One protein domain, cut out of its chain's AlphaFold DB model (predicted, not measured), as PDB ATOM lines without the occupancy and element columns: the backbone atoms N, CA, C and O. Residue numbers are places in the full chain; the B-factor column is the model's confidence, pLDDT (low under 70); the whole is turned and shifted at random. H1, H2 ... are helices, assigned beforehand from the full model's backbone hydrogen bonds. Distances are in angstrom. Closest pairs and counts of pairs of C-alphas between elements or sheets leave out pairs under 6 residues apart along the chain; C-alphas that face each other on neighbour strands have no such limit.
ATOM      1  N   SER A   5     166.097 166.149  71.926       56.22
ATOM      2  CA  SER A   5     167.005 165.151  72.491       56.22
ATOM      3  C   SER A   5     166.459 163.725  72.417       56.22
ATOM      4  O   SER A   5     167.237 162.792  72.286       56.22
ATOM      5  N   SER A   6     165.141 163.522  72.478       58.44
ATOM      6  CA  SER A   6     164.553 162.174  72.395       58.44
ATOM      7  C   SER A   6     164.474 161.658  70.954       58.44
ATOM      8  O   SER A   6     164.584 160.457  70.720       58.44
ATOM      9  N   ALA A   7     164.318 162.559  69.978       60.47
ATOM     10  CA  ALA A   7     164.233 162.205  68.563       60.47
ATOM     11  C   ALA A   7     165.589 161.763  67.991       60.47
ATOM     12  O   ALA A   7     165.640 160.858  67.163       60.47
ATOM     13  N   SER A   8     166.688 162.362  68.460       62.50
ATOM     14  CA  SER A   8     168.043 161.963  68.072       62.50
ATOM     15  C   SER A   8     168.426 160.579  68.598       62.50
ATOM     16  O   SER A   8     169.027 159.812  67.853       62.50
ATOM     17  N   HIS A   9     168.014 160.217  69.818       64.94
ATOM     18  CA  HIS A   9     168.226 158.864  70.347       64.94
ATOM     19  C   HIS A   9     167.423 157.823  69.559       64.94
ATOM     20  O   HIS A   9     167.983 156.823  69.133       64.94
ATOM     21  N   ALA A  10     166.151 158.097  69.253       70.62
ATOM     22  CA  ALA A  10     165.333 157.188  68.447       70.62
ATOM     23  C   ALA A  10     165.875 156.996  67.015       70.62
ATOM     24  O   ALA A  10     165.821 155.893  66.470       70.62
ATOM     25  N   ALA A  11     166.412 158.056  66.399       73.88
ATOM     26  CA  ALA A  11     167.051 157.968  65.087       73.88
ATOM     27  C   ALA A  11     168.342 157.134  65.138       73.88
ATOM     28  O   ALA A  11     168.555 156.280  64.279       73.88
ATOM     29  N   GLN A  12     169.160 157.335  66.173       80.56
ATOM     30  CA  GLN A  12     170.389 156.579  66.390       80.56
ATOM     31  C   GLN A  12     170.108 155.100  66.685       80.56
ATOM     32  O   GLN A  12     170.745 154.229  66.099       80.56
ATOM     33  N   ASP A  13     169.110 154.799  67.515       80.81
ATOM     34  CA  ASP A  13     168.665 153.431  67.794       80.81
ATOM     35  C   ASP A  13     168.145 152.744  66.526       80.81
ATOM     36  O   ASP A  13     168.411 151.563  66.293       80.81
ATOM     37  N   SER A  14     167.447 153.485  65.658       82.06
ATOM     38  CA  SER A  14     167.000 152.971  64.362       82.06
ATOM     39  C   SER A  14     168.172 152.678  63.420       82.06
ATOM     40  O   SER A  14     168.131 151.687  62.692       82.06
ATOM     41  N   GLU A  15     169.206 153.518  63.404       86.81
ATOM     42  CA  GLU A  15     170.412 153.292  62.603       86.81
ATOM     43  C   GLU A  15     171.206 152.083  63.117       86.81
ATOM     44  O   GLU A  15     171.588 151.208  62.335       86.81
ATOM     45  N   LEU A  16     171.362 151.971  64.440       86.69
ATOM     46  CA  LEU A  16     171.966 150.814  65.100       86.69
ATOM     47  C   LEU A  16     171.203 149.527  64.779       86.69
ATOM     48  O   LEU A  16     171.814 148.524  64.404       86.69
ATOM     49  N   TRP A  17     169.870 149.559  64.854       87.50
ATOM     50  CA  TRP A  17     169.025 148.424  64.493       87.50
ATOM     51  C   TRP A  17     169.195 148.024  63.026       87.50
ATOM     52  O   TRP A  17     169.280 146.835  62.714       87.50
ATOM     53  N   GLN A  18     169.287 148.992  62.110       87.62
ATOM     54  CA  GLN A  18     169.518 148.693  60.697       87.62
ATOM     55  C   GLN A  18     170.896 148.086  60.443       87.62
ATOM     56  O   GLN A  18     171.005 147.103  59.709       87.62
ATOM     57  N   SER A  19     171.936 148.617  61.084       88.62
ATOM     58  CA  SER A  19     173.288 148.064  60.995       88.62
ATOM     59  C   SER A  19     173.339 146.620  61.511       88.62
ATOM     60  O   SER A  19     173.865 145.736  60.832       88.62
ATOM     61  N   LEU A  20     172.693 146.342  62.650       88.00
ATOM     62  CA  LEU A  20     172.589 144.994  63.211       88.00
ATOM     63  C   LEU A  20     171.864 144.031  62.263       88.00
ATOM     64  O   LEU A  20     172.357 142.932  62.007       88.00
ATOM     65  N   LYS A  21     170.718 144.443  61.706       90.19
ATOM     66  CA  LYS A  21     169.983 143.633  60.725       90.19
ATOM     67  C   LYS A  21     170.848 143.297  59.516       90.19
ATOM     68  O   LYS A  21     170.861 142.144  59.097       90.19
ATOM     69  N   ASN A  22     171.595 144.265  58.994       88.69
ATOM     70  CA  ASN A  22     172.487 144.050  57.856       88.69
ATOM     71  C   ASN A  22     173.628 143.084  58.198       88.69
ATOM     72  O   ASN A  22     173.919 142.186  57.410       88.69
ATOM     73  N   ALA A  23     174.239 143.222  59.377       91.19
ATOM     74  CA  ALA A  23     175.295 142.323  59.834       91.19
ATOM     75  C   ALA A  23     174.791 140.878  59.991       91.19
ATOM     76  O   ALA A  23     175.447 139.940  59.538       91.19
ATOM     77  N   ILE A  24     173.598 140.695  60.568       88.81
ATOM     78  CA  ILE A  24     172.956 139.380  60.686       88.81
ATOM     79  C   ILE A  24     172.617 138.833  59.299       88.81
ATOM     80  O   ILE A  24     172.959 137.692  59.005       88.81
ATOM     81  N   ALA A  25     172.020 139.642  58.421       87.00
ATOM     82  CA  ALA A  25     171.665 139.238  57.061       87.00
ATOM     83  C   ALA A  25     172.882 138.810  56.219       87.00
ATOM     84  O   ALA A  25     172.785 137.901  55.390       87.00
ATOM     85  N   ALA A  26     174.033 139.440  56.454       87.81
ATOM     86  CA  ALA A  26     175.303 139.093  55.827       87.81
ATOM     87  C   ALA A  26     175.993 137.875  56.469       87.81
ATOM     88  O   ALA A  26     176.937 137.339  55.889       87.81
ATOM     89  N   SER A  27     175.549 137.427  57.647       89.12
ATOM     90  CA  SER A  27     176.149 136.282  58.331       89.12
ATOM     91  C   SER A  27     175.778 134.960  57.655       89.12
ATOM     92  O   SER A  27     174.632 134.731  57.259       89.12
ATOM     93  N   SER A  28     176.750 134.053  57.559       87.19
ATOM     94  CA  SER A  28     176.554 132.725  56.965       87.19
ATOM     95  C   SER A  28     175.536 131.880  57.739       87.19
ATOM     96  O   SER A  28     174.720 131.198  57.124       87.19
ATOM     97  N   GLY A  29     175.523 131.977  59.074       87.50
ATOM     98  CA  GLY A  29     174.557 131.271  59.927       87.50
ATOM     99  C   GLY A  29     173.110 131.673  59.640       87.50
ATOM    100  O   GLY A  29     172.251 130.809  59.467       87.50
ATOM    101  N   TYR A  30     172.850 132.975  59.486       89.62
ATOM    102  CA  TYR A  30     171.520 133.463  59.124       89.62
ATOM    103  C   TYR A  30     171.098 133.018  57.724       89.62
ATOM    104  O   TYR A  30     169.944 132.660  57.527       89.62
ATOM    105  N   GLN A  31     172.003 133.023  56.741       89.19
ATOM    106  CA  GLN A  31     171.675 132.611  55.372       89.19
ATOM    107  C   GLN A  31     171.279 131.133  55.295       89.19
ATOM    108  O   GLN A  31     170.278 130.803  54.654       89.19
ATOM    109  N   SER A  32     172.019 130.255  55.980       89.19
ATOM    110  CA  SER A  32     171.684 128.831  56.086       89.19
ATOM    111  C   SER A  32     170.353 128.621  56.808       89.19
ATOM    112  O   SER A  32     169.451 128.006  56.239       89.19
ATOM    113  N   TRP A  33     170.181 129.222  57.989       89.38
ATOM    114  CA  TRP A  33     168.939 129.122  58.760       89.38
ATOM    115  C   TRP A  33     167.739 129.684  57.983       89.38
ATOM    116  O   TRP A  33     166.685 129.059  57.919       89.38
ATOM    117  N   ARG A  34     167.894 130.819  57.287       87.88
ATOM    118  CA  ARG A  34     166.843 131.411  56.441       87.88
ATOM    119  C   ARG A  34     166.398 130.443  55.350       87.88
ATOM    120  O   ARG A  34     165.204 130.361  55.079       87.88
ATOM    121  N   ALA A  35     167.324 129.725  54.717       87.69
ATOM    122  CA  ALA A  35     166.991 128.749  53.683       87.69
ATOM    123  C   ALA A  35     166.196 127.555  54.238       87.69
ATOM    124  O   ALA A  35     165.363 126.993  53.527       87.69
ATOM    125  N   GLU A  36     166.426 127.172  55.493       87.44
ATOM    126  CA  GLU A  36     165.638 126.151  56.191       87.44
ATOM    127  C   GLU A  36     164.251 126.681  56.571       87.44
ATOM    128  O   GLU A  36     163.241 126.035  56.294       87.44
ATOM    129  N   GLN A  37     164.178 127.904  57.094       85.75
ATOM    130  CA  GLN A  37     162.913 128.527  57.482       85.75
ATOM    131  C   GLN A  37     162.017 128.855  56.289       85.75
ATOM    132  O   GLN A  37     160.810 128.653  56.358       85.75
ATOM    133  N   LEU A  38     162.578 129.281  55.156       81.62
ATOM    134  CA  LEU A  38     161.819 129.498  53.917       81.62
ATOM    135  C   LEU A  38     161.153 128.217  53.394       81.62
ATOM    136  O   LEU A  38     160.167 128.303  52.670       81.62
ATOM    137  N   LYS A  39     161.665 127.033  53.755       83.12
ATOM    138  CA  LYS A  39     161.012 125.755  53.433       83.12
ATOM    139  C   LYS A  39     159.855 125.449  54.384       83.12
ATOM    140  O   LYS A  39     158.882 124.831  53.966       83.12
ATOM    141  N   ALA A  40     159.965 125.863  55.646       80.62
ATOM    142  CA  ALA A  40     158.942 125.649  56.668       80.62
ATOM    143  C   ALA A  40     157.799 126.678  56.600       80.62
ATOM    144  O   ALA A  40     156.664 126.382  56.970       80.62
ATOM    145  N   ILE A  41     158.082 127.891  56.125       78.69
ATOM    146  CA  ILE A  41     157.157 129.021  56.148       78.69
ATOM    147  C   ILE A  41     156.518 129.201  54.768       78.69
ATOM    148  O   ILE A  41     157.149 129.652  53.820       78.69
ATOM    149  N   THR A  42     155.221 128.909  54.667       73.69
ATOM    150  CA  THR A  42     154.432 129.081  53.428       73.69
ATOM    151  C   THR A  42     153.955 130.527  53.202       73.69
ATOM    152  O   THR A  42     153.427 130.854  52.144       73.69
ATOM    153  N   THR A  43     154.120 131.413  54.188       75.06
ATOM    154  CA  THR A  43     153.693 132.823  54.127       75.06
ATOM    155  C   THR A  43     154.858 133.752  53.790       75.06
ATOM    156  O   THR A  43     155.984 133.551  54.234       75.06
ATOM    157  N   THR A  44     154.585 134.824  53.047       74.19
ATOM    158  CA  THR A  44     155.543 135.912  52.822       74.19
ATOM    159  C   THR A  44     155.838 136.645  54.128       74.19
ATOM    160  O   THR A  44     155.054 137.486  54.565       74.19
ATOM    161  N   ILE A  45     156.973 136.321  54.749       82.81
ATOM    162  CA  ILE A  45     157.501 137.009  55.930       82.81
ATOM    163  C   ILE A  45     158.534 138.053  55.498       82.81
ATOM    164  O   ILE A  45     159.380 137.795  54.643       82.81
ATOM    165  N   SER A  46     158.475 139.240  56.101       85.44
ATOM    166  CA  SER A  46     159.447 140.310  55.864       85.44
ATOM    167  C   SER A  46     160.821 139.981  56.457       85.44
ATOM    168  O   SER A  46     160.906 139.363  57.518       85.44
ATOM    169  N   ASP A  47     161.900 140.481  55.847       81.81
ATOM    170  CA  ASP A  47     163.270 140.292  56.354       81.81
ATOM    171  C   ASP A  47     163.424 140.714  57.826       81.81
ATOM    172  O   ASP A  47     164.110 140.047  58.593       81.81
ATOM    173  N   GLU A  48     162.716 141.754  58.273       84.75
ATOM    174  CA  GLU A  48     162.754 142.156  59.683       84.75
ATOM    175  C   GLU A  48     162.190 141.088  60.633       84.75
ATOM    176  O   GLU A  48     162.741 140.862  61.711       84.75
ATOM    177  N   GLN A  49     161.111 140.408  60.248       85.31
ATOM    178  CA  GLN A  49     160.544 139.339  61.064       85.31
ATOM    179  C   GLN A  49     161.436 138.095  61.063       85.31
ATOM    180  O   GLN A  49     161.571 137.457  62.105       85.31
ATOM    181  N   LEU A  50     162.090 137.783  59.939       87.81
ATOM    182  CA  LEU A  50     163.069 136.695  59.867       87.81
ATOM    183  C   LEU A  50     164.278 136.960  60.767       87.81
ATOM    184  O   LEU A  50     164.681 136.067  61.508       87.81
ATOM    185  N   VAL A  51     164.810 138.187  60.779       88.44
ATOM    186  CA  VAL A  51     165.909 138.555  61.688       88.44
ATOM    187  C   VAL A  51     165.484 138.419  63.152       88.44
ATOM    188  O   VAL A  51     166.237 137.877  63.959       88.44
ATOM    189  N   ARG A  52     164.268 138.849  63.512       87.75
ATOM    190  CA  ARG A  52     163.747 138.689  64.882       87.75
ATOM    191  C   ARG A  52     163.568 137.221  65.274       87.75
ATOM    192  O   ARG A  52     163.873 136.863  66.407       87.75
ATOM    193  N   LEU A  53     163.080 136.384  64.360       88.19
ATOM    194  CA  LEU A  53     162.946 134.947  64.593       88.19
ATOM    195  C   LEU A  53     164.315 134.291  64.793       88.19
ATOM    196  O   LEU A  53     164.478 133.568  65.766       88.19
ATOM    197  N   TYR A  54     165.301 134.606  63.950       88.62
ATOM    198  CA  TYR A  54     166.667 134.095  64.087       88.62
ATOM    199  C   TYR A  54     167.300 134.486  65.425       88.62
ATOM    200  O   TYR A  54     167.891 133.652  66.106       88.62
ATOM    201  N   LEU A  55     167.144 135.747  65.841       87.44
ATOM    202  CA  LEU A  55     167.604 136.212  67.151       87.44
ATOM    203  C   LEU A  55     166.934 135.445  68.295       87.44
ATOM    204  O   LEU A  55     167.600 135.078  69.254       87.44
ATOM    205  N   ARG A  56     165.632 135.166  68.195       85.69
ATOM    206  CA  ARG A  56     164.924 134.373  69.207       85.69
ATOM    207  C   ARG A  56     165.445 132.934  69.271       85.69
ATOM    208  O   ARG A  56     165.739 132.461  70.359       85.69
ATOM    209  N   ASP A  57     165.582 132.280  68.120       83.06
ATOM    210  CA  ASP A  57     166.069 130.897  67.989       83.06
ATOM    211  C   ASP A  57     167.491 130.743  68.557       83.06
ATOM    212  O   ASP A  57     167.792 129.838  69.339       83.06
ATOM    213  N   THR A  58     168.373 131.680  68.200       81.75
ATOM    214  CA  THR A  58     169.772 131.686  68.653       81.75
ATOM    215  C   THR A  58     169.900 131.973  70.146       81.75
ATOM    216  O   THR A  58     170.746 131.375  70.807       81.75
ATOM    217  N   LEU A  59     169.045 132.837  70.703       74.81
ATOM    218  CA  LEU A  59     169.000 133.091  72.144       74.81
ATOM    219  C   LEU A  59     168.450 131.897  72.931       74.81
ATOM    220  O   LEU A  59     168.954 131.612  74.013       74.81
ATOM    221  N   GLU A  60     167.460 131.181  72.397       69.88
ATOM    222  CA  GLU A  60     166.916 129.970  73.026       69.88
ATOM    223  C   GLU A  60     167.960 128.843  73.071       69.88
ATOM    224  O   GLU A  60     168.103 128.166  74.085       69.88
ATOM    225  N   THR A  61     168.767 128.715  72.015       62.38
ATOM    226  CA  THR A  61     169.850 127.720  71.931       62.38
ATOM    227  C   THR A  61     170.988 127.985  72.930       62.38
ATOM    228  O   THR A  61     171.662 127.050  73.350       62.38
ATOM    229  N   LEU A  62     171.211 129.243  73.329       59.41
ATOM    230  CA  LEU A  62     172.240 129.632  74.310       59.41
ATOM    231  C   LEU A  62     171.743 129.626  75.766       59.41
ATOM    232  O   LEU A  62     172.544 129.832  76.676       59.41
ATOM    233  N   ALA A  63     170.441 129.444  75.993       58.00
ATOM    234  CA  ALA A  63     169.837 129.429  77.326       58.00
ATOM    235  C   ALA A  63     169.808 128.031  77.979       58.00
ATOM    236  O   ALA A  63     169.260 127.889  79.075       58.00
TER     237      ALA A  63
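What this domain is: This is residues 5 to 63 of the 64 residues of an uncharacterized protein of Phormidesmis priestleyi Ana (UniProt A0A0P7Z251). What shape do these coordinates make? Two helices, H1 and H2, form an L joined through a single residue, and a third helix, H3, packs in the inside of that corner, about perpendicular to both. The first part of H1, residues 5 to 17, sticks out from this small body as a straight arm and makes much of the length. What is it built of, and how large is it? The printed part has 59 residues with three named helices, H1, H2 and H3 in that order along the chain, and no named strand: the class is all helix. It is loose, with a radius of gyration of the C-alphas of 13.6 A, and it spans 44 by 29 by 18 A, only just elongated.

Where its parts are: Where does the first helix run? H1 is residues 5 to 26, from C-alpha 5 at (167.005, 165.151, 72.491) to C-alpha 26 at (175.303, 139.093, 55.827), 32.0 A. What follows it? H2 is residues 28 to 40, 19.0 A from first to last C-alpha. Where is the last helix? H3 is residues 47 to 61, 21.1 A long, and ends with C-alpha 61 at (169.850, 127.720, 71.931).

How they stand to each other: How does H1 stand to H2? They are close but not clearly touching, with the closest C-alphas, those of Ile 24 and Tyr 30, 6.3 A apart, and their lines are about perpendicular at 82 degrees. What does H3 touch? It touches H1 with residues 48 to 51 alone, against residues 21 to 25 of H1; the closest C-alphas, those of Lys 21 and Val 51, are 6.6 A apart, and the lines are about perpendicular at 76 degrees. It touches H2 with residues 50 to 54 alone, against residues 30 to 34 of H2; the closest C-alphas, those of Tyr 30 and Tyr 54, are 7.0 A apart, and these lines too are about perpendicular at 76 degrees. What do the backbones show? In H3 every O i to N i+4 pair is within hydrogen-bond range; in H1 17 of 18 are, and in H2 8 of 9.

The domain as a whole: How far does it reach? The two C-alphas farthest apart, those of Ser 5 and Lys 39, are 44.2 A apart. Which stretches stand free? Residues 5 to 17 of H1 and residues 39 to 46 stand free, and the body without them spans 25 by 20 by 17 A. Are there cuts or long links? The printed part has no cut; the link from H1 to H2 is tight and that from H2 to H3, six residues, is short. Where is confidence low? The mean pLDDT of the printed part is 81.2, and residues 5 to 9 and 60 to 63 are under 70 in this predicted model.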